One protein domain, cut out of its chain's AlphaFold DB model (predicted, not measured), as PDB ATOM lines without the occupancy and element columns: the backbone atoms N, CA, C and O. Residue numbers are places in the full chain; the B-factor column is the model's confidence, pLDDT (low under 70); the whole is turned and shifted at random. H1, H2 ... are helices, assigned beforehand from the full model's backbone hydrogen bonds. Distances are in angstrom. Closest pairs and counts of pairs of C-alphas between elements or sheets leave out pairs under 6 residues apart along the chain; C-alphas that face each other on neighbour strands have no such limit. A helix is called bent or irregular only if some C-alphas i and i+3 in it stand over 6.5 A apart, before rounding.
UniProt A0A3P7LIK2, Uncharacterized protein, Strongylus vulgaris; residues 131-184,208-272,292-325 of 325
ATOM      1  N   THR A 131     -38.104  31.199   5.285       86.31
ATOM      2  CA  THR A 131     -38.076  29.899   5.962       86.31
ATOM      3  C   THR A 131     -37.178  28.921   5.209       86.31
ATOM      4  O   THR A 131     -37.043  29.000   3.985       86.31
ATOM      5  N   LEU A 132     -36.596  27.963   5.939       87.50
ATOM      6  CA  LEU A 132     -35.826  26.863   5.350       87.50
ATOM      7  C   LEU A 132     -36.665  26.030   4.378       87.50
ATOM      8  O   LEU A 132     -36.168  25.623   3.334       87.50
ATOM      9  N   ARG A 133     -37.954  25.836   4.686       91.31
ATOM     10  CA  ARG A 133     -38.889  25.131   3.805       91.31
ATOM     11  C   ARG A 133     -39.049  25.836   2.461       91.31
ATOM     12  O   ARG A 133     -38.982  25.176   1.433       91.31
ATOM     13  N   ALA A 134     -39.219  27.160   2.453       91.06
ATOM     14  CA  ALA A 134     -39.339  27.915   1.205       91.06
ATOM     15  C   ALA A 134     -38.061  27.812   0.355       91.06
ATOM     16  O   ALA A 134     -38.144  27.627  -0.857       91.06
ATOM     17  N   LEU A 135     -36.886  27.877   0.995       92.06
ATOM     18  CA  LEU A 135     -35.599  27.662   0.327       92.06
ATOM     19  C   LEU A 135     -35.506  26.254  -0.280       92.06
ATOM     20  O   LEU A 135     -35.158  26.122  -1.453       92.06
ATOM     21  N   ARG A 136     -35.849  25.217   0.494       93.06
ATOM     22  CA  ARG A 136     -35.848  23.824   0.033       93.06
ATOM     23  C   ARG A 136     -36.815  23.613  -1.130       93.06
ATOM     24  O   ARG A 136     -36.407  23.053  -2.140       93.06
ATOM     25  N   LEU A 137     -38.053  24.093  -1.024       94.44
ATOM     26  CA  LEU A 137     -39.066  23.940  -2.070       94.44
ATOM     27  C   LEU A 137     -38.619  24.605  -3.380       94.44
ATOM     28  O   LEU A 137     -38.700  23.997  -4.441       94.44
ATOM     29  N   VAL A 138     -38.073  25.822  -3.322       95.25
ATOM     30  CA  VAL A 138     -37.547  26.498  -4.519       95.25
ATOM     31  C   VAL A 138     -36.332  25.765  -5.096       95.25
ATOM     32  O   VAL A 138     -36.223  25.653  -6.317       95.25
ATOM     33  N   ALA A 139     -35.447  25.213  -4.259       95.38
ATOM     34  CA  ALA A 139     -34.341  24.373  -4.722       95.38
ATOM     35  C   ALA A 139     -34.844  23.105  -5.440       95.38
ATOM     36  O   ALA A 139     -34.367  22.786  -6.530       95.38
ATOM     37  N   GLU A 140     -35.829  22.411  -4.857       95.81
ATOM     38  CA  GLU A 140     -36.456  21.219  -5.441       95.81
ATOM     39  C   GLU A 140     -37.107  21.549  -6.787       95.81
ATOM     40  O   GLU A 140     -36.931  20.813  -7.754       95.81
ATOM     41  N   VAL A 141     -37.799  22.684  -6.889       97.06
ATOM     42  CA  VAL A 141     -38.476  23.078  -8.128       97.06
ATOM     43  C   VAL A 141     -37.495  23.507  -9.226       97.06
ATOM     44  O   VAL A 141     -37.713  23.162 -10.387       97.06
ATOM     45  N   TYR A 142     -36.368  24.155  -8.905       97.38
ATOM     46  CA  TYR A 142     -35.302  24.361  -9.900       97.38
ATOM     47  C   TYR A 142     -34.729  23.028 -10.405       97.38
ATOM     48  O   TYR A 142     -34.469  22.888 -11.602       97.38
ATOM     49  N   ALA A 143     -34.566  22.035  -9.524       96.56
ATOM     50  CA  ALA A 143     -34.115  20.706  -9.924       96.56
ATOM     51  C   ALA A 143     -35.142  20.031 -10.846       96.56
ATOM     52  O   ALA A 143     -34.776  19.548 -11.917       96.56
ATOM     53  N   ILE A 144     -36.427  20.074 -10.479       96.62
ATOM     54  CA  ILE A 144     -37.547  19.597 -11.302       96.62
ATOM     55  C   ILE A 144     -37.550  20.274 -12.673       96.62
ATOM     56  O   ILE A 144     -37.661  19.580 -13.678       96.62
ATOM     57  N   LYS A 145     -37.358  21.600 -12.744       96.19
ATOM     58  CA  LYS A 145     -37.252  22.324 -14.019       96.19
ATOM     59  C   LYS A 145     -36.160  21.721 -14.904       96.19
ATOM     60  O   LYS A 145     -36.405  21.458 -16.078       96.19
ATOM     61  N   GLY A 146     -34.981  21.462 -14.332       94.88
ATOM     62  CA  GLY A 146     -33.874  20.797 -15.022       94.88
ATOM     63  C   GLY A 146     -34.248  19.402 -15.529       94.88
ATOM     64  O   GLY A 146     -34.030  19.110 -16.705       94.88
ATOM     65  N   PHE A 147     -34.875  18.577 -14.683       94.38
ATOM     66  CA  PHE A 147     -35.303  17.222 -15.051       94.38
ATOM     67  C   PHE A 147     -36.367  17.221 -16.154       94.38
ATOM     68  O   PHE A 147     -36.263  16.441 -17.097       94.38
ATOM     69  N   CYS A 148     -37.364  18.106 -16.072       94.56
ATOM     70  CA  CYS A 148     -38.402  18.246 -17.090       94.56
ATOM     71  C   CYS A 148     -37.820  18.690 -18.437       94.56
ATOM     72  O   CYS A 148     -38.207  18.152 -19.472       94.56
ATOM     73  N   LEU A 149     -36.881  19.646 -18.430       93.00
ATOM     74  CA  LEU A 149     -36.187  20.078 -19.644       93.00
ATOM     75  C   LEU A 149     -35.411  18.912 -20.267       93.00
ATOM     76  O   LEU A 149     -35.655  18.592 -21.424       93.00
ATOM     77  N   GLU A 150     -34.586  18.196 -19.494       90.44
ATOM     78  CA  GLU A 150     -33.855  17.026 -20.010       90.44
ATOM     79  C   GLU A 150     -34.785  15.913 -20.528       90.44
ATOM     80  O   GLU A 150     -34.424  15.211 -21.471       90.44
ATOM     81  N   ALA A 151     -35.965  15.732 -19.926       90.44
ATOM     82  CA  ALA A 151     -36.935  14.718 -20.344       90.44
ATOM     83  C   ALA A 151     -37.663  15.077 -21.651       90.44
ATOM     84  O   ALA A 151     -37.981  14.189 -22.442       90.44
ATOM     85  N   LEU A 152     -37.936  16.366 -21.878       89.19
ATOM     86  CA  LEU A 152     -38.615  16.865 -23.079       89.19
ATOM     87  C   LEU A 152     -37.646  17.189 -24.226       89.19
ATOM     88  O   LEU A 152     -38.064  17.343 -25.377       89.19
ATOM     89  N   GLU A 153     -36.354  17.298 -23.933       82.00
ATOM     90  CA  GLU A 153     -35.305  17.529 -24.916       82.00
ATOM     91  C   GLU A 153     -35.177  16.357 -25.907       82.00
ATOM     92  O   GLU A 153     -34.856  15.222 -25.552       82.00
ATOM     93  N   SER A 154     -35.318  16.642 -27.207       61.56
ATOM     94  CA  SER A 154     -34.735  15.773 -28.234       61.56
ATOM     95  C   SER A 154     -33.215  15.959 -28.203       61.56
ATOM     96  O   SER A 154     -32.766  17.102 -28.243       61.56
ATOM     97  N   ASN A 155     -32.450  14.865 -28.189       57.53
ATOM     98  CA  ASN A 155     -31.009  14.745 -27.881       57.53
ATOM     99  C   ASN A 155     -29.986  15.754 -28.489       57.53
ATOM    100  O   ASN A 155     -28.800  15.671 -28.150       57.53
ATOM    101  N   ASP A 156     -30.383  16.701 -29.345       56.09
ATOM    102  CA  ASP A 156     -29.502  17.411 -30.284       56.09
ATOM    103  C   ASP A 156     -29.488  18.953 -30.198       56.09
ATOM    104  O   ASP A 156     -28.804  19.612 -30.982       56.09
ATOM    105  N   LYS A 157     -30.191  19.578 -29.243       66.50
ATOM    106  CA  LYS A 157     -30.174  21.049 -29.093       66.50
ATOM    107  C   LYS A 157     -29.244  21.495 -27.964       66.50
ATOM    108  O   LYS A 157     -29.598  21.449 -26.792       66.50
ATOM    109  N   ALA A 158     -28.057  21.990 -28.323       68.06
ATOM    110  CA  ALA A 158     -27.060  22.506 -27.371       68.06
ATOM    111  C   ALA A 158     -27.603  23.610 -26.438       68.06
ATOM    112  O   ALA A 158     -27.237  23.667 -25.268       68.06
ATOM    113  N   MET A 159     -28.514  24.453 -26.938       69.50
ATOM    114  CA  MET A 159     -29.158  25.505 -26.140       69.50
ATOM    115  C   MET A 159     -30.056  24.953 -25.031       69.50
ATOM    116  O   MET A 159     -30.141  25.565 -23.969       69.50
ATOM    117  N   ASP A 160     -30.713  23.817 -25.257       70.50
ATOM    118  CA  ASP A 160     -31.618  23.237 -24.265       70.50
ATOM    119  C   ASP A 160     -30.813  22.549 -23.148       70.50
ATOM    120  O   ASP A 160     -31.026  22.857 -21.976       70.50
ATOM    121  N   LYS A 161     -29.731  21.834 -23.499       76.38
ATOM    122  CA  LYS A 161     -28.743  21.313 -22.527       76.38
ATOM    123  C   LYS A 161     -28.151  22.403 -21.627       76.38
ATOM    124  O   LYS A 161     -27.907  22.182 -20.443       76.38
ATOM    125  N   MET A 162     -27.922  23.599 -22.174       81.69
ATOM    126  CA  MET A 162     -27.430  24.740 -21.397       81.69
ATOM    127  C   MET A 162     -28.488  25.271 -20.416       81.69
ATOM    128  O   MET A 162     -28.149  25.685 -19.307       81.69
ATOM    129  N   ARG A 163     -29.772  25.236 -20.797       85.94
ATOM    130  CA  ARG A 163     -30.893  25.644 -19.933       85.94
ATOM    131  C   ARG A 163     -31.114  24.657 -18.792       85.94
ATOM    132  O   ARG A 163     -31.259  25.095 -17.653       85.94
ATOM    133  N   SER A 164     -31.108  23.354 -19.071       90.44
ATOM    134  CA  SER A 164     -31.225  22.330 -18.027       90.44
ATOM    135  C   SER A 164     -30.039  22.380 -17.061       90.44
ATOM    136  O   SER A 164     -30.248  22.402 -15.848       90.44
ATOM    137  N   LEU A 165     -28.808  22.528 -17.569       91.06
ATOM    138  CA  LEU A 165     -27.621  22.722 -16.732       91.06
ATOM    139  C   LEU A 165     -27.750  23.944 -15.812       91.06
ATOM    140  O   LEU A 165     -27.511  23.821 -14.614       91.06
ATOM    141  N   PHE A 166     -28.175  25.096 -16.340       92.25
ATOM    142  CA  PHE A 166     -28.401  26.294 -15.526       92.25
ATOM    143  C   PHE A 166     -29.389  26.037 -14.377       92.25
ATOM    144  O   PHE A 166     -29.141  26.452 -13.244       92.25
ATOM    145  N   CYS A 167     -30.484  25.319 -14.649       94.75
ATOM    146  CA  CYS A 167     -31.475  24.972 -13.630       94.75
ATOM    147  C   CYS A 167     -30.863  24.099 -12.526       94.75
ATOM    148  O   CYS A 167     -31.047  24.385 -11.344       94.75
ATOM    149  N   TYR A 168     -30.073  23.088 -12.900       95.69
ATOM    150  CA  TYR A 168     -29.384  22.236 -11.932       95.69
ATOM    151  C   TYR A 168     -28.348  22.986 -11.098       95.69
ATOM    152  O   TYR A 168     -28.233  22.737  -9.901       95.69
ATOM    153  N   GLU A 169     -27.609  23.924 -11.689       94.31
ATOM    154  CA  GLU A 169     -26.662  24.747 -10.935       94.31
ATOM    155  C   GLU A 169     -27.368  25.636  -9.922       94.31
ATOM    156  O   GLU A 169     -26.944  25.702  -8.770       94.31
ATOM    157  N   LYS A 170     -28.477  26.269 -10.318       95.06
ATOM    158  CA  LYS A 170     -29.282  27.080  -9.400       95.06
ATOM    159  C   LYS A 170     -29.859  26.243  -8.266       95.06
ATOM    160  O   LYS A 170     -29.726  26.631  -7.106       95.06
ATOM    161  N   ALA A 171     -30.419  25.078  -8.573       96.00
ATOM    162  CA  ALA A 171     -30.888  24.136  -7.563       96.00
ATOM    163  C   ALA A 171     -29.765  23.705  -6.609       96.00
ATOM    164  O   ALA A 171     -29.950  23.720  -5.394       96.00
ATOM    165  N   ALA A 172     -28.580  23.385  -7.137       95.38
ATOM    166  CA  ALA A 172     -27.429  22.978  -6.342       95.38
ATOM    167  C   ALA A 172     -26.916  24.100  -5.426       95.38
ATOM    168  O   ALA A 172     -26.605  23.846  -4.263       95.38
ATOM    169  N   GLU A 173     -26.863  25.347  -5.906       93.44
ATOM    170  CA  GLU A 173     -26.509  26.513  -5.086       93.44
ATOM    171  C   GLU A 173     -27.468  26.692  -3.905       93.44
ATOM    172  O   GLU A 173     -27.020  26.908  -2.776       93.44
ATOM    173  N   LEU A 174     -28.772  26.568  -4.155       93.69
ATOM    174  CA  LEU A 174     -29.801  26.683  -3.123       93.69
ATOM    175  C   LEU A 174     -29.790  25.492  -2.158       93.69
ATOM    176  O   LEU A 174     -29.944  25.692  -0.956       93.69
ATOM    177  N   ALA A 175     -29.544  24.274  -2.646       93.12
ATOM    178  CA  ALA A 175     -29.406  23.083  -1.810       93.12
ATOM    179  C   ALA A 175     -28.186  23.179  -0.879       93.12
ATOM    180  O   ALA A 175     -28.283  22.870   0.306       93.12
ATOM    181  N   ILE A 176     -27.052  23.679  -1.382       90.06
ATOM    182  CA  ILE A 176     -25.857  23.949  -0.569       90.06
ATOM    183  C   ILE A 176     -26.155  24.996   0.510       90.06
ATOM    184  O   ILE A 176     -25.746  24.836   1.662       90.06
ATOM    185  N   LEU A 177     -26.881  26.065   0.156       89.75
ATOM    186  CA  LEU A 177     -27.314  27.074   1.122       89.75
ATOM    187  C   LEU A 177     -28.228  26.459   2.190       89.75
ATOM    188  O   LEU A 177     -28.011  26.687   3.375       89.75
ATOM    189  N   TYR A 178     -29.196  25.636   1.784       89.56
ATOM    190  CA  TYR A 178     -30.117  24.940   2.684       89.56
ATOM    191  C   TYR A 178     -29.369  24.073   3.704       89.56
ATOM    192  O   TYR A 178     -29.552  24.244   4.908       89.56
ATOM    193  N   VAL A 179     -28.444  23.231   3.238       87.94
ATOM    194  CA  VAL A 179     -27.604  22.375   4.093       87.94
ATOM    195  C   VAL A 179     -26.703  23.194   5.031       87.94
ATOM    196  O   VAL A 179     -26.378  22.750   6.133       87.94
ATOM    197  N   GLY A 180     -26.277  24.392   4.623       83.81
ATOM    198  CA  GLY A 180     -25.532  25.316   5.484       83.81
ATOM    199  C   GLY A 180     -26.386  25.981   6.572       83.81
ATOM    200  O   GLY A 180     -25.900  26.222   7.675       83.81
ATOM    201  N   GLU A 181     -27.652  26.281   6.284       83.19
ATOM    202  CA  GLU A 181     -28.560  26.966   7.215       83.19
ATOM    203  C   GLU A 181     -29.251  26.014   8.211       83.19
ATOM    204  O   GLU A 181     -29.587  26.441   9.320       83.19
ATOM    205  N   ILE A 182     -29.412  24.729   7.868       78.75
ATOM    206  CA  ILE A 182     -29.870  23.686   8.805       78.75
ATOM    207  C   ILE A 182     -28.991  23.674  10.068       78.75
ATOM    208  O   ILE A 182     -29.490  23.749  11.191       78.75
ATOM    209  N   GLU A 183     -27.668  23.696   9.907       65.12
ATOM    210  CA  GLU A 183     -26.731  23.654  11.036       65.12
ATOM    211  C   GLU A 183     -26.807  24.886  11.934       65.12
ATOM    212  O   GLU A 183     -26.736  24.772  13.157       65.12
ATOM    213  N   LYS A 184     -26.982  26.077  11.349       65.75
ATOM    214  CA  LYS A 184     -27.104  27.317  12.128       65.75
ATOM    215  C   LYS A 184     -28.343  27.295  13.014       65.75
ATOM    216  O   LYS A 184     -28.287  27.804  14.132       65.75
ATOM    217  N   GLY A 208     -33.458  15.008   0.819       87.25
ATOM    218  CA  GLY A 208     -34.542  14.655  -0.089       87.25
ATOM    219  C   GLY A 208     -34.027  14.190  -1.449       87.25
ATOM    220  O   GLY A 208     -33.084  14.751  -2.009       87.25
ATOM    221  N   ASP A 209     -34.682  13.166  -1.997       88.62
ATOM    222  CA  ASP A 209     -34.251  12.451  -3.204       88.62
ATOM    223  C   ASP A 209     -34.049  13.367  -4.426       88.62
ATOM    224  O   ASP A 209     -33.097  13.192  -5.186       88.62
ATOM    225  N   ILE A 210     -34.922  14.366  -4.614       92.88
ATOM    226  CA  ILE A 210     -34.841  15.318  -5.738       92.88
ATOM    227  C   ILE A 210     -33.531  16.111  -5.677       92.88
ATOM    228  O   ILE A 210     -32.821  16.222  -6.680       92.88
ATOM    229  N   LEU A 211     -33.201  16.653  -4.501       93.31
ATOM    230  CA  LEU A 211     -31.994  17.450  -4.306       93.31
ATOM    231  C   LEU A 211     -30.740  16.578  -4.364       93.31
ATOM    232  O   LEU A 211     -29.767  16.980  -4.999       93.31
ATOM    233  N   GLU A 212     -30.770  15.372  -3.791       92.25
ATOM    234  CA  GLU A 212     -29.660  14.422  -3.916       92.25
ATOM    235  C   GLU A 212     -29.369  14.091  -5.386       92.25
ATOM    236  O   GLU A 212     -28.231  14.219  -5.845       92.25
ATOM    237  N   CYS A 213     -30.407  13.758  -6.157       92.25
ATOM    238  CA  CYS A 213     -30.290  13.484  -7.587       92.25
ATOM    239  C   CYS A 213     -29.740  14.691  -8.355       92.25
ATOM    240  O   CYS A 213     -28.860  14.543  -9.202       92.25
ATOM    241  N   CYS A 214     -30.223  15.894  -8.038       95.00
ATOM    242  CA  CYS A 214     -29.768  17.130  -8.664       95.00
ATOM    243  C   CYS A 214     -28.274  17.388  -8.424       95.00
ATOM    244  O   CYS A 214     -27.548  17.726  -9.362       95.00
ATOM    245  N   LEU A 215     -27.804  17.218  -7.184       94.69
ATOM    246  CA  LEU A 215     -26.401  17.426  -6.817       94.69
ATOM    247  C   LEU A 215     -25.468  16.438  -7.531       94.69
ATOM    248  O   LEU A 215     -24.401  16.823  -8.009       94.69
ATOM    249  N   GLU A 216     -25.882  15.180  -7.692       92.81
ATOM    250  CA  GLU A 216     -25.137  14.235  -8.528       92.81
ATOM    251  C   GLU A 216     -25.179  14.627 -10.010       92.81
ATOM    252  O   GLU A 216     -24.160  14.579 -10.709       92.81
ATOM    253  N   ARG A 217     -26.362  15.017 -10.504       92.69
ATOM    254  CA  ARG A 217     -26.606  15.311 -11.920       92.69
ATOM    255  C   ARG A 217     -25.804  16.514 -12.400       92.69
ATOM    256  O   ARG A 217     -25.200  16.419 -13.469       92.69
ATOM    257  N   VAL A 218     -25.744  17.600 -11.621       92.75
ATOM    258  CA  VAL A 218     -24.990  18.817 -11.976       92.75
ATOM    259  C   VAL A 218     -23.494  18.534 -12.107       92.75
ATOM    260  O   VAL A 218     -22.873  18.919 -13.101       92.75
ATOM    261  N   ALA A 219     -22.923  17.777 -11.163       89.75
ATOM    262  CA  ALA A 219     -21.509  17.423 -11.173       89.75
ATOM    263  C   ALA A 219     -21.178  16.526 -12.378       89.75
ATOM    264  O   ALA A 219     -20.222  16.782 -13.114       89.75
ATOM    265  N   ALA A 220     -22.020  15.522 -12.650       89.12
ATOM    266  CA  ALA A 220     -21.855  14.635 -13.799       89.12
ATOM    267  C   ALA A 220     -22.024  15.358 -15.149       89.12
ATOM    268  O   ALA A 220     -21.296  15.067 -16.101       89.12
ATOM    269  N   LEU A 221     -22.974  16.292 -15.264       88.38
ATOM    270  CA  LEU A 221     -23.168  17.097 -16.473       88.38
ATOM    271  C   LEU A 221     -21.953  17.975 -16.764       88.38
ATOM    272  O   LEU A 221     -21.449  17.928 -17.882       88.38
ATOM    273  N   ARG A 222     -21.427  18.686 -15.761       85.94
ATOM    274  CA  ARG A 222     -20.247  19.550 -15.927       85.94
ATOM    275  C   ARG A 222     -18.993  18.787 -16.357       85.94
ATOM    276  O   ARG A 222     -18.208  19.313 -17.134       85.94
ATOM    277  N   ILE A 223     -18.823  17.538 -15.913       83.69
ATOM    278  CA  ILE A 223     -17.737  16.660 -16.386       83.69
ATOM    279  C   ILE A 223     -17.944  16.195 -17.836       83.69
ATOM    280  O   ILE A 223     -16.986  16.064 -18.604       83.69
ATOM    281  N   ARG A 224     -19.188  15.900 -18.229       79.69
ATOM    282  CA  ARG A 224     -19.493  15.484 -19.606       79.69
ATOM    283  C   ARG A 224     -19.326  16.637 -20.588       79.69
ATOM    284  O   ARG A 224     -18.743  16.427 -21.648       79.69
ATOM    285  N   ASP A 225     -19.787  17.827 -20.221       72.38
ATOM    286  CA  ASP A 225     -19.706  19.029 -21.051       72.38
ATOM    287  C   ASP A 225     -18.245  19.388 -21.368       72.38
ATOM    288  O   ASP A 225     -17.861  19.516 -22.531       72.38
ATOM    289  N   SER A 226     -17.368  19.362 -20.357       62.28
ATOM    290  CA  SER A 226     -15.930  19.582 -20.556       62.28
ATOM    291  C   SER A 226     -15.268  18.521 -21.444       62.28
ATOM    292  O   SER A 226     -14.395  18.850 -22.250       62.28
ATOM    293  N   THR A 227     -15.711  17.260 -21.361       60.62
ATOM    294  CA  THR A 227     -15.210  16.172 -22.219       60.62
ATOM    295  C   THR A 227     -15.586  16.392 -23.689       60.62
ATOM    296  O   THR A 227     -14.752  16.194 -24.573       60.62
ATOM    297  N   ILE A 228     -16.822  16.829 -23.959       60.00
ATOM    298  CA  ILE A 228     -17.327  17.094 -25.318       60.00
ATOM    299  C   ILE A 228     -16.641  18.326 -25.917       60.00
ATOM    300  O   ILE A 228     -16.197  18.298 -27.066       60.00
ATOM    301  N   GLU A 229     -16.486  19.390 -25.130       59.62
ATOM    302  CA  GLU A 229     -15.870  20.638 -25.583       59.62
ATOM    303  C   GLU A 229     -14.329  20.594 -25.621       59.62
ATOM    304  O   GLU A 229     -13.694  21.593 -25.968       59.62
ATOM    305  N   ARG A 230     -13.700  19.455 -25.272       57.91
ATOM    306  CA  ARG A 230     -12.241  19.324 -25.056       57.91
ATOM    307  C   ARG A 230     -11.687  20.405 -24.113       57.91
ATOM    308  O   ARG A 230     -10.534  20.822 -24.237       57.91
ATOM    309  N   LYS A 231     -12.511  20.869 -23.172       59.72
ATOM    310  CA  LYS A 231     -12.124  21.801 -22.112       59.72
ATOM    311  C   LYS A 231     -11.632  21.014 -20.901       59.72
ATOM    312  O   LYS A 231     -11.880  19.822 -20.747       59.72
ATOM    313  N   SER A 232     -10.898  21.689 -20.026       62.28
ATOM    314  CA  SER A 232     -10.436  21.083 -18.780       62.28
ATOM    315  C   SER A 232     -11.630  20.728 -17.885       62.28
ATOM    316  O   SER A 232     -12.506  21.566 -17.688       62.28
ATOM    317  N   ASN A 233     -11.644  19.533 -17.283       70.19
ATOM    318  CA  ASN A 233     -12.699  19.049 -16.367       70.19
ATOM    319  C   ASN A 233     -12.781  19.822 -15.030       70.19
ATOM    320  O   ASN A 233     -13.365  19.342 -14.060       70.19
ATOM    321  N   VAL A 234     -12.165  21.002 -14.952       75.25
ATOM    322  CA  VAL A 234     -11.996  21.794 -13.731       75.25
ATOM    323  C   VAL A 234     -13.342  22.154 -13.120       75.25
ATOM    324  O   VAL A 234     -13.519  21.948 -11.930       75.25
ATOM    325  N   GLU A 235     -14.314  22.618 -13.905       78.06
ATOM    326  CA  GLU A 235     -15.604  23.052 -13.352       78.06
ATOM    327  C   GLU A 235     -16.390  21.906 -12.709       78.06
ATOM    328  O   GLU A 235     -16.915  22.062 -11.609       78.06
ATOM    329  N   GLY A 236     -16.435  20.733 -13.347       82.38
ATOM    330  CA  GLY A 236     -17.091  19.566 -12.755       82.38
ATOM    331  C   GLY A 236     -16.369  19.058 -11.503       82.38
ATOM    332  O   GLY A 236     -17.021  18.689 -10.531       82.38
ATOM    333  N   ILE A 237     -15.031  19.103 -11.487       85.12
ATOM    334  CA  ILE A 237     -14.219  18.779 -10.301       85.12
ATOM    335  C   ILE A 237     -14.527  19.748  -9.149       85.12
ATOM    336  O   ILE A 237     -14.712  19.313  -8.012       85.12
ATOM    337  N   GLU A 238     -14.626  21.049  -9.427       84.69
ATOM    338  CA  GLU A 238     -14.965  22.052  -8.413       84.69
ATOM    339  C   GLU A 238     -16.391  21.867  -7.873       84.69
ATOM    340  O   GLU A 238     -16.611  22.054  -6.678       84.69
ATOM    341  N   TRP A 239     -17.348  21.430  -8.701       88.62
ATOM    342  CA  TRP A 239     -18.687  21.058  -8.231       88.62
ATOM    343  C   TRP A 239     -18.660  19.861  -7.278       88.62
ATOM    344  O   TRP A 239     -19.260  19.939  -6.205       88.62
ATOM    345  N   TYR A 240     -17.921  18.794  -7.604       90.12
ATOM    346  CA  TYR A 240     -17.727  17.664  -6.685       90.12
ATOM    347  C   TYR A 240     -17.149  18.118  -5.339       90.12
ATOM    348  O   TYR A 240     -17.697  17.773  -4.292       90.12
ATOM    349  N   ARG A 241     -16.091  18.941  -5.356       88.12
ATOM    350  CA  ARG A 241     -15.480  19.496  -4.136       88.12
ATOM    351  C   ARG A 241     -16.475  20.324  -3.335       88.12
ATOM    352  O   ARG A 241     -16.671  20.059  -2.156       88.12
ATOM    353  N   ARG A 242     -17.149  21.283  -3.980       87.06
ATOM    354  CA  ARG A 242     -18.122  22.180  -3.340       87.06
ATOM    355  C   ARG A 242     -19.251  21.403  -2.661       87.06
ATOM    356  O   ARG A 242     -19.625  21.748  -1.542       87.06
ATOM    357  N   ILE A 243     -19.763  20.357  -3.308       89.44
ATOM    358  CA  ILE A 243     -20.835  19.516  -2.766       89.44
ATOM    359  C   ILE A 243     -20.319  18.671  -1.597       89.44
ATOM    360  O   ILE A 243     -20.880  18.751  -0.511       89.44
ATOM    361  N   ILE A 244     -19.226  17.921  -1.769       87.56
ATOM    362  CA  ILE A 244     -18.683  17.043  -0.713       87.56
ATOM    363  C   ILE A 244     -18.279  17.847   0.528       87.56
ATOM    364  O   ILE A 244     -18.575  17.428   1.646       87.56
ATOM    365  N   THR A 245     -17.666  19.017   0.338       83.56
ATOM    366  CA  THR A 245     -17.384  19.982   1.407       83.56
ATOM    367  C   THR A 245     -18.650  20.413   2.130       83.56
ATOM    368  O   THR A 245     -18.670  20.462   3.356       83.56
ATOM    369  N   CYS A 246     -19.693  20.777   1.378       84.00
ATOM    370  CA  CYS A 246     -20.941  21.257   1.957       84.00
ATOM    371  C   CYS A 246     -21.622  20.176   2.799       84.00
ATOM    372  O   CYS A 246     -22.160  20.499   3.857       84.00
ATOM    373  N   LEU A 247     -21.581  18.919   2.345       82.88
ATOM    374  CA  LEU A 247     -22.150  17.781   3.064       82.88
ATOM    375  C   LEU A 247     -21.304  17.396   4.287       82.88
ATOM    376  O   LEU A 247     -21.880  17.015   5.295       82.88
ATOM    377  N   GLY A 248     -19.977  17.569   4.243       77.94
ATOM    378  CA  GLY A 248     -19.111  17.563   5.429       77.94
ATOM    379  C   GLY A 248     -19.319  16.369   6.371       77.94
ATOM    380  O   GLY A 248     -19.259  15.223   5.961       77.94
ATOM    381  N   ASP A 249     -19.540  16.619   7.651       71.25
ATOM    382  CA  ASP A 249     -19.870  15.622   8.676       71.25
ATOM    383  C   ASP A 249     -21.384  15.548   8.965       71.25
ATOM    384  O   ASP A 249     -21.814  15.040  10.003       71.25
ATOM    385  N   LYS A 250     -22.213  16.055   8.045       75.56
ATOM    386  CA  LYS A 250     -23.653  16.228   8.250       75.56
ATOM    387  C   LYS A 250     -24.413  14.955   7.912       75.56
ATOM    388  O   LYS A 250     -24.390  14.477   6.777       75.56
ATOM    389  N   SER A 251     -25.218  14.483   8.862       77.06
ATOM    390  CA  SER A 251     -26.094  13.317   8.673       77.06
ATOM    391  C   SER A 251     -27.142  13.513   7.567       77.06
ATOM    392  O   SER A 251     -27.552  12.549   6.928       77.06
ATOM    393  N   THR A 252     -27.533  14.760   7.274       77.00
ATOM    394  CA  THR A 252     -28.513  15.122   6.231       77.00
ATOM    395  C   THR A 252     -28.153  14.633   4.829       77.00
ATOM    396  O   THR A 252     -29.047  14.443   4.005       77.00
ATOM    397  N   GLY A 253     -26.862  14.428   4.554       78.75
ATOM    398  CA  GLY A 253     -26.347  14.083   3.232       78.75
ATOM    399  C   GLY A 253     -25.380  12.908   3.210       78.75
ATOM    400  O   GLY A 253     -24.665  12.749   2.224       78.75
ATOM    401  N   GLU A 254     -25.331  12.102   4.269       83.25
ATOM    402  CA  GLU A 254     -24.336  11.039   4.460       83.25
ATOM    403  C   GLU A 254     -24.297  10.052   3.277       83.25
ATOM    404  O   GLU A 254     -23.245   9.809   2.681       83.25
ATOM    405  N   ARG A 255     -25.467   9.552   2.856       84.69
ATOM    406  CA  ARG A 255     -25.598   8.619   1.724       84.69
ATOM    407  C   ARG A 255     -25.077   9.223   0.419       84.69
ATOM    408  O   ARG A 255     -24.339   8.573  -0.328       84.69
ATOM    409  N   LEU A 256     -25.465  10.466   0.141       88.19
ATOM    410  CA  LEU A 256     -25.025  11.196  -1.041       88.19
ATOM    411  C   LEU A 256     -23.513  11.431  -0.998       88.19
ATOM    412  O   LEU A 256     -22.817  11.188  -1.983       88.19
ATOM    413  N   GLN A 257     -22.990  11.854   0.152       88.75
ATOM    414  CA  GLN A 257     -21.572  12.111   0.343       88.75
ATOM    415  C   GLN A 257     -20.745  10.848   0.110       88.75
ATOM    416  O   GLN A 257     -19.738  10.900  -0.599       88.75
ATOM    417  N   GLN A 258     -21.183   9.708   0.645       88.19
ATOM    418  CA  GLN A 258     -20.524   8.424   0.440       88.19
ATOM    419  C   GLN A 258     -20.437   8.073  -1.052       88.19
ATOM    420  O   GLN A 258     -19.364   7.718  -1.558       88.19
ATOM    421  N   LYS A 259     -21.563   8.194  -1.764       90.31
ATOM    422  CA  LYS A 259     -21.671   7.868  -3.189       90.31
ATOM    423  C   LYS A 259     -20.850   8.819  -4.058       90.31
ATOM    424  O   LYS A 259     -20.068   8.358  -4.894       90.31
ATOM    425  N   MET A 260     -20.977  10.127  -3.846       92.12
ATOM    426  CA  MET A 260     -20.238  11.132  -4.610       92.12
ATOM    427  C   MET A 260     -18.737  11.085  -4.324       92.12
ATOM    428  O   MET A 260     -17.958  11.246  -5.259       92.12
ATOM    429  N   SER A 261     -18.310  10.793  -3.089       91.50
ATOM    430  CA  SER A 261     -16.880  10.662  -2.760       91.50
ATOM    431  C   SER A 261     -16.228   9.528  -3.545       91.50
ATOM    432  O   SER A 261     -15.160   9.716  -4.129       91.50
ATOM    433  N   ARG A 262     -16.906   8.379  -3.662       92.25
ATOM    434  CA  ARG A 262     -16.443   7.278  -4.515       92.25
ATOM    435  C   ARG A 262     -16.361   7.688  -5.982       92.25
ATOM    436  O   ARG A 262     -15.322   7.500  -6.607       92.25
ATOM    437  N   GLN A 263     -17.443   8.247  -6.528       92.12
ATOM    438  CA  GLN A 263     -17.476   8.694  -7.926       92.12
ATOM    439  C   GLN A 263     -16.348   9.688  -8.220       92.12
ATOM    440  O   GLN A 263     -15.689   9.597  -9.257       92.12
ATOM    441  N   PHE A 264     -16.094  10.603  -7.285       91.56
ATOM    442  CA  PHE A 264     -15.069  11.620  -7.426       91.56
ATOM    443  C   PHE A 264     -13.654  11.035  -7.349       91.56
ATOM    444  O   PHE A 264     -12.816  11.355  -8.191       91.56
ATOM    445  N   ALA A 265     -13.395  10.111  -6.419       90.81
ATOM    446  CA  ALA A 265     -12.122   9.395  -6.352       90.81
ATOM    447  C   ALA A 265     -11.829   8.647  -7.663       90.81
ATOM    448  O   ALA A 265     -10.732   8.747  -8.218       90.81
ATOM    449  N   GLU A 266     -12.826   7.942  -8.203       90.56
ATOM    450  CA  GLU A 266     -12.683   7.242  -9.477       90.56
ATOM    451  C   GLU A 266     -12.433   8.206 -10.653       90.56
ATOM    452  O   GLU A 266     -11.633   7.901 -11.542       90.56
ATOM    453  N   LEU A 267     -13.083   9.375 -10.668       89.25
ATOM    454  CA  LEU A 267     -12.844  10.423 -11.663       89.25
ATOM    455  C   LEU A 267     -11.390  10.922 -11.609       89.25
ATOM    456  O   LEU A 267     -10.725  10.990 -12.644       89.25
ATOM    457  N   LEU A 268     -10.886  11.240 -10.413       85.81
ATOM    458  CA  LEU A 268      -9.519  11.731 -10.212       85.81
ATOM    459  C   LEU A 268      -8.459  10.689 -10.596       85.81
ATOM    460  O   LEU A 268      -7.405  11.057 -11.120       85.81
ATOM    461  N   LEU A 269      -8.744   9.400 -10.381       85.75
ATOM    462  CA  LEU A 269      -7.885   8.292 -10.805       85.75
ATOM    463  C   LEU A 269      -7.841   8.129 -12.333       85.75
ATOM    464  O   LEU A 269      -6.778   7.849 -12.884       85.75
ATOM    465  N   ARG A 270      -8.974   8.314 -13.025       80.81
ATOM    466  CA  ARG A 270      -9.069   8.183 -14.494       80.81
ATOM    467  C   ARG A 270      -8.537   9.401 -15.252       80.81
ATOM    468  O   ARG A 270      -8.183   9.274 -16.422       80.81
ATOM    469  N   ALA A 271      -8.475  10.571 -14.619       68.81
ATOM    470  CA  ALA A 271      -7.934  11.785 -15.218       68.81
ATOM    471  C   ALA A 271      -6.406  11.668 -15.417       68.81
ATOM    472  O   ALA A 271      -5.621  12.072 -14.561       68.81
ATOM    473  N   VAL A 272      -5.964  11.097 -16.541       51.72
ATOM    474  CA  VAL A 272      -4.540  10.958 -16.904       51.72
ATOM    475  C   VAL A 272      -3.845  12.334 -16.860       51.72
ATOM    476  O   VAL A 272      -4.393  13.297 -17.400       51.72
ATOM    477  N   LEU A 292      -8.030  25.217  -2.017       42.91
ATOM    478  CA  LEU A 292      -8.116  24.048  -1.117       42.91
ATOM    479  C   LEU A 292      -8.704  24.411   0.263       42.91
ATOM    480  O   LEU A 292      -8.963  23.530   1.079       42.91
ATOM    481  N   SER A 293      -9.012  25.697   0.490       44.03
ATOM    482  CA  SER A 293      -9.848  26.163   1.599       44.03
ATOM    483  C   SER A 293     -11.258  25.567   1.587       44.03
ATOM    484  O   SER A 293     -11.968  25.704   2.572       44.03
ATOM    485  N   PHE A 294     -11.678  24.901   0.503       44.12
ATOM    486  CA  PHE A 294     -12.942  24.171   0.464       44.12
ATOM    487  C   PHE A 294     -12.982  23.011   1.473       44.12
ATOM    488  O   PHE A 294     -14.027  22.769   2.048       44.12
ATOM    489  N   TYR A 295     -11.877  22.332   1.793       47.38
ATOM    490  CA  TYR A 295     -11.888  21.317   2.868       47.38
ATOM    491  C   TYR A 295     -11.704  21.910   4.271       47.38
ATOM    492  O   TYR A 295     -11.740  21.194   5.271       47.38
ATOM    493  N   MET A 296     -11.542  23.232   4.370       42.31
ATOM    494  CA  MET A 296     -11.621  23.915   5.648       42.31
ATOM    495  C   MET A 296     -13.102  24.093   5.972       42.31
ATOM    496  O   MET A 296     -13.730  25.071   5.573       42.31
ATOM    497  N   GLY A 297     -13.666  23.150   6.726       44.09
ATOM    498  CA  GLY A 297     -14.864  23.438   7.510       44.09
ATOM    499  C   GLY A 297     -14.657  24.688   8.381       44.09
ATOM    500  O   GLY A 297     -13.567  25.262   8.446       44.09
ATOM    501  N   SER A 298     -15.694  25.110   9.106       44.34
ATOM    502  CA  SER A 298     -15.702  26.359   9.893       44.34
ATOM    503  C   SER A 298     -14.545  26.513  10.910       44.34
ATOM    504  O   SER A 298     -14.348  27.602  11.455       44.34
ATOM    505  N   HIS A 299     -13.760  25.461  11.160       46.19
ATOM    506  CA  HIS A 299     -12.587  25.463  12.022       46.19
ATOM    507  C   HIS A 299     -11.274  25.418  11.223       46.19
ATOM    508  O   HIS A 299     -11.003  24.497  10.454       46.19
ATOM    509  N   LYS A 300     -10.399  26.400  11.481       48.28
ATOM    510  CA  LYS A 300      -8.983  26.385  11.085       48.28
ATOM    511  C   LYS A 300      -8.280  25.206  11.782       48.28
ATOM    512  O   LYS A 300      -7.759  25.370  12.880       48.28
ATOM    513  N   GLY A 301      -8.325  24.020  11.179       55.81
ATOM    514  CA  GLY A 301      -7.752  22.797  11.754       55.81
ATOM    515  C   GLY A 301      -8.044  21.502  10.989       55.81
ATOM    516  O   GLY A 301      -7.410  20.492  11.278       55.81
ATOM    517  N   TYR A 302      -8.960  21.509  10.017       65.56
ATOM    518  CA  TYR A 302      -9.233  20.326   9.198       65.56
ATOM    519  C   TYR A 302      -8.092  20.006   8.226       65.56
ATOM    520  O   TYR A 302      -7.437  20.901   7.687       65.56
ATOM    521  N   PHE A 303      -7.873  18.708   8.001       71.06
ATOM    522  CA  PHE A 303      -6.950  18.212   6.987       71.06
ATOM    523  C   PHE A 303      -7.439  18.626   5.593       71.06
ATOM    524  O   PHE A 303      -8.568  18.323   5.213       71.06
ATOM    525  N   ALA A 304      -6.577  19.298   4.833       73.81
ATOM    526  CA  ALA A 304      -6.814  19.640   3.439       73.81
ATOM    527  C   ALA A 304      -5.788  18.892   2.572       73.81
ATOM    528  O   ALA A 304      -4.588  19.037   2.827       73.81
ATOM    529  N   PRO A 305      -6.217  18.116   1.561       78.38
ATOM    530  CA  PRO A 305      -5.295  17.396   0.691       78.38
ATOM    531  C   PRO A 305      -4.339  18.346  -0.036       78.38
ATOM    532  O   PRO A 305      -4.777  19.279  -0.708       78.38
ATOM    533  N   ALA A 306      -3.034  18.095   0.043       76.19
ATOM    534  CA  ALA A 306      -2.010  18.859  -0.671       76.19
ATOM    535  C   ALA A 306      -1.721  18.296  -2.074       76.19
ATOM    536  O   ALA A 306      -1.085  18.951  -2.904       76.19
ATOM    537  N   SER A 307      -2.186  17.078  -2.359       79.94
ATOM    538  CA  SER A 307      -1.973  16.394  -3.630       79.94
ATOM    539  C   SER A 307      -3.215  15.634  -4.089       79.94
ATOM    540  O   SER A 307      -4.082  15.276  -3.294       79.94
ATOM    541  N   ARG A 308      -3.281  15.325  -5.392       81.19
ATOM    542  CA  ARG A 308      -4.348  14.479  -5.954       81.19
ATOM    543  C   ARG A 308      -4.409  13.117  -5.257       81.19
ATOM    544  O   ARG A 308      -5.493  12.598  -5.030       81.19
ATOM    545  N   THR A 309      -3.255  12.538  -4.935       85.81
ATOM    546  CA  THR A 309      -3.179  11.239  -4.258       85.81
ATOM    547  C   THR A 309      -3.780  11.312  -2.858       85.81
ATOM    548  O   THR A 309      -4.575  10.451  -2.501       85.81
ATOM    549  N   GLU A 310      -3.456  12.357  -2.091       86.38
ATOM    550  CA  GLU A 310      -4.075  12.594  -0.780       86.38
ATOM    551  C   GLU A 310      -5.587  12.795  -0.891       86.38
ATOM    552  O   GLU A 310      -6.332  12.252  -0.079       86.38
ATOM    553  N   GLU A 311      -6.049  13.521  -1.913       86.75
ATOM    554  CA  GLU A 311      -7.475  13.764  -2.147       86.75
ATOM    555  C   GLU A 311      -8.207  12.455  -2.467       86.75
ATOM    556  O   GLU A 311      -9.226  12.153  -1.853       86.75
ATOM    557  N   VAL A 312      -7.651  11.620  -3.351       89.44
ATOM    558  CA  VAL A 312      -8.204  10.292  -3.664       89.44
ATOM    559  C   VAL A 312      -8.268   9.408  -2.419       89.44
ATOM    560  O   VAL A 312      -9.300   8.785  -2.179       89.44
ATOM    561  N   ILE A 313      -7.199   9.352  -1.618       89.88
ATOM    562  CA  ILE A 313      -7.177   8.540  -0.393       89.88
ATOM    563  C   ILE A 313      -8.244   9.032   0.589       89.88
ATOM    564  O   ILE A 313      -9.013   8.219   1.094       89.88
ATOM    565  N   LEU A 314      -8.336  10.345   0.820       88.56
ATOM    566  CA  LEU A 314      -9.347  10.930   1.700       88.56
ATOM    567  C   LEU A 314     -10.768  10.564   1.253       88.56
ATOM    568  O   LEU A 314     -11.573  10.114   2.064       88.56
ATOM    569  N   LEU A 315     -11.072  10.715  -0.037       90.75
ATOM    570  CA  LEU A 315     -12.390  10.412  -0.598       90.75
ATOM    571  C   LEU A 315     -12.756   8.928  -0.474       90.75
ATOM    572  O   LEU A 315     -13.907   8.599  -0.180       90.75
ATOM    573  N   LEU A 316     -11.790   8.029  -0.679       91.31
ATOM    574  CA  LEU A 316     -11.999   6.591  -0.500       91.31
ATOM    575  C   LEU A 316     -12.232   6.234   0.971       91.31
ATOM    576  O   LEU A 316     -13.125   5.440   1.251       91.31
ATOM    577  N   LEU A 317     -11.502   6.861   1.901       89.38
ATOM    578  CA  LEU A 317     -11.721   6.683   3.339       89.38
ATOM    579  C   LEU A 317     -13.111   7.168   3.760       89.38
ATOM    580  O   LEU A 317     -13.818   6.437   4.448       89.38
ATOM    581  N   ILE A 318     -13.540   8.351   3.302       85.50
ATOM    582  CA  ILE A 318     -14.906   8.849   3.538       85.50
ATOM    583  C   ILE A 318     -15.924   7.841   2.996       85.50
ATOM    584  O   ILE A 318     -16.872   7.490   3.687       85.50
ATOM    585  N   SER A 319     -15.720   7.319   1.786       86.19
ATOM    586  CA  SER A 319     -16.643   6.345   1.197       86.19
ATOM    587  C   SER A 319     -16.718   5.016   1.973       86.19
ATOM    588  O   SER A 319     -17.792   4.415   2.062       86.19
ATOM    589  N   GLU A 320     -15.603   4.557   2.553       82.56
ATOM    590  CA  GLU A 320     -15.521   3.284   3.282       82.56
ATOM    591  C   GLU A 320     -16.060   3.369   4.719       82.56
ATOM    592  O   GLU A 320     -16.743   2.446   5.164       82.56
ATOM    593  N   VAL A 321     -15.787   4.461   5.445       69.88
ATOM    594  CA  VAL A 321     -16.177   4.619   6.862       69.88
ATOM    595  C   VAL A 321     -17.694   4.509   7.049       69.88
ATOM    596  O   VAL A 321     -18.150   3.898   8.013       69.88
ATOM    597  N   TRP A 322     -18.474   4.983   6.078       59.72
ATOM    598  CA  TRP A 322     -19.938   4.900   6.092       59.72
ATOM    599  C   TRP A 322     -20.499   3.559   5.574       59.72
ATOM    600  O   TRP A 322     -21.705   3.401   5.427       59.72
ATOM    601  N   TYR A 323     -19.651   2.570   5.255       46.06
ATOM    602  CA  TYR A 323     -20.080   1.234   4.800       46.06
ATOM    603  C   TYR A 323     -20.238   0.227   5.961       46.06
ATOM    604  O   TYR A 323     -20.624  -0.919   5.726       46.06
ATOM    605  N   LYS A 324     -19.886   0.604   7.201       37.25
ATOM    606  CA  LYS A 324     -19.695  -0.333   8.330       37.25
ATOM    607  C   LYS A 324     -20.410   0.010   9.650       37.25
ATOM    608  O   LYS A 324     -20.041  -0.559  10.678       37.25
ATOM    609  N   LEU A 325     -21.441   0.849   9.643       36.88
ATOM    610  CA  LEU A 325     -22.330   1.068  10.797       36.88
ATOM    611  C   LEU A 325     -23.786   0.783  10.424       36.88
ATOM    612  O   LEU A 325     -24.545   0.411  11.345       36.88
TER     613      LEU A 325
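What this domain is: This is residues 131 to 184, 208 to 272 and 292 to 325 of the 325 residues of an uncharacterized protein of Strongylus vulgaris (UniProt A0A3P7LIK2). A long helical hairpin of H1 and H2 packs on one side of three helices, H3, H4 and H5, which run up and down in the middle as a triangle; H7 packs on H5 at the end away from H1. H2, the longest helix, crosses H3 and reaches H4 with its later part, while the four-residue H6 sits on H4 and the unnamed stretch 296 to 307 runs from it to H7. The printed part has 153 residues with seven named helices, H1 to H7 in order along the chain, and no named strand; its class is all helix. The whole is compact, with a radius of gyration of the C-alphas of 15.9 A and spans of 45 by 44 by 29 A.

How they stand to each other: H2, residues 158 to 184, touches H1, residues 132 to 152, as a helical hairpin at a shallow tilt of 20 degrees, opposite ways; their closest C-alphas, those of Gly 146 and Ser 164, are 4.3 A apart. With residues 165 to 175 alone, H2 touches H3, residues 209 to 228, at a steep tilt of 46 degrees, opposite ways; the closest C-alphas are those of Tyr 168 and Val 218, 5.6 A. H1 touches H3 with residues 139 to 144 alone, closest at the C-alphas of Ala 143 and Cys 214, 5.8 A. With residues 176 to 180 alone, H2 touches H4, residues 234 to 247, at a shallow tilt of 27 degrees, the same way; the C-alphas of Ile 176 and Cys 246 come closest, at 6.1 A. H3, H4 and H5, residues 251 to 270, form a bundle of helices that is up and down, each running against the one before it. In the hairpin of H3 and H4 the closest C-alphas are those of Arg 222 and Gly 236, 4.5 A, at a shallow tilt of 20 degrees; in that of H4 and H5 they are those of Leu 247 and Gly 253, 5.6 A, at a shallow tilt of 28 degrees. H3 and H5 only just touch, with 3 pairs of C-alphas within 8 A, the closest being those of Glu 212 and Leu 256, 6.3 A. H7, residues 308 to 321, touches H5 at a steep tilt of 39 degrees, opposite ways, closest at the C-alphas of Gln 258 and Ser 319, 4.5 A. H6, residues 292 to 295, touches H4, closest at the C-alphas of Tyr 295 and Thr 245, 5.8 A. Among the pairs that stay apart are H1 and H7, and H6 and H7. Every O i to N i+4 pair is within hydrogen-bond range in H1, H4 and H7; the counts are 21 of 23 in H2, 15 of 16 in H3 and 14 of 16 in H5, and H6 is too short for such a pair.

Where its parts are: H2 is 39.8 A from first to last C-alpha, from C-alpha 158 at (-27.060, 22.506, -27.371) to C-alpha 184 at (-27.104, 27.317, 12.128). H1 is 30.3 A, H5 29.2 A, H3 28.2 A, H4 and H7 20.0 A each, and H6 6.1 A. H1 begins with C-alpha 132 at (-35.826, 26.863, 5.350), and H7 ends with C-alpha 321 at (-16.177, 4.619, 6.862). H5 is irregular, with C-alphas 252 and 255 8.4 A apart, and has a kink of 37 degrees near residue 258.

The domain as a whole: The two C-alphas farthest apart, those of Ser 154 and Gly 301, are 48.7 A from each other. Residues 185 to 207 and 273 to 291 are cut out, with gaps of 19.1 A between C-alphas 184 and 208 and 20.8 A between C-alphas 272 and 292. Of the links that are printed whole, H6 to H7 is long, with 12 residues, and the others are tight. Residues 154 to 159 stand free. The mean pLDDT of the printed part is 80.7; 33 residues are under 70, among them residues 154 to 159, 226 to 232, 292 to 302 and 321 to 325.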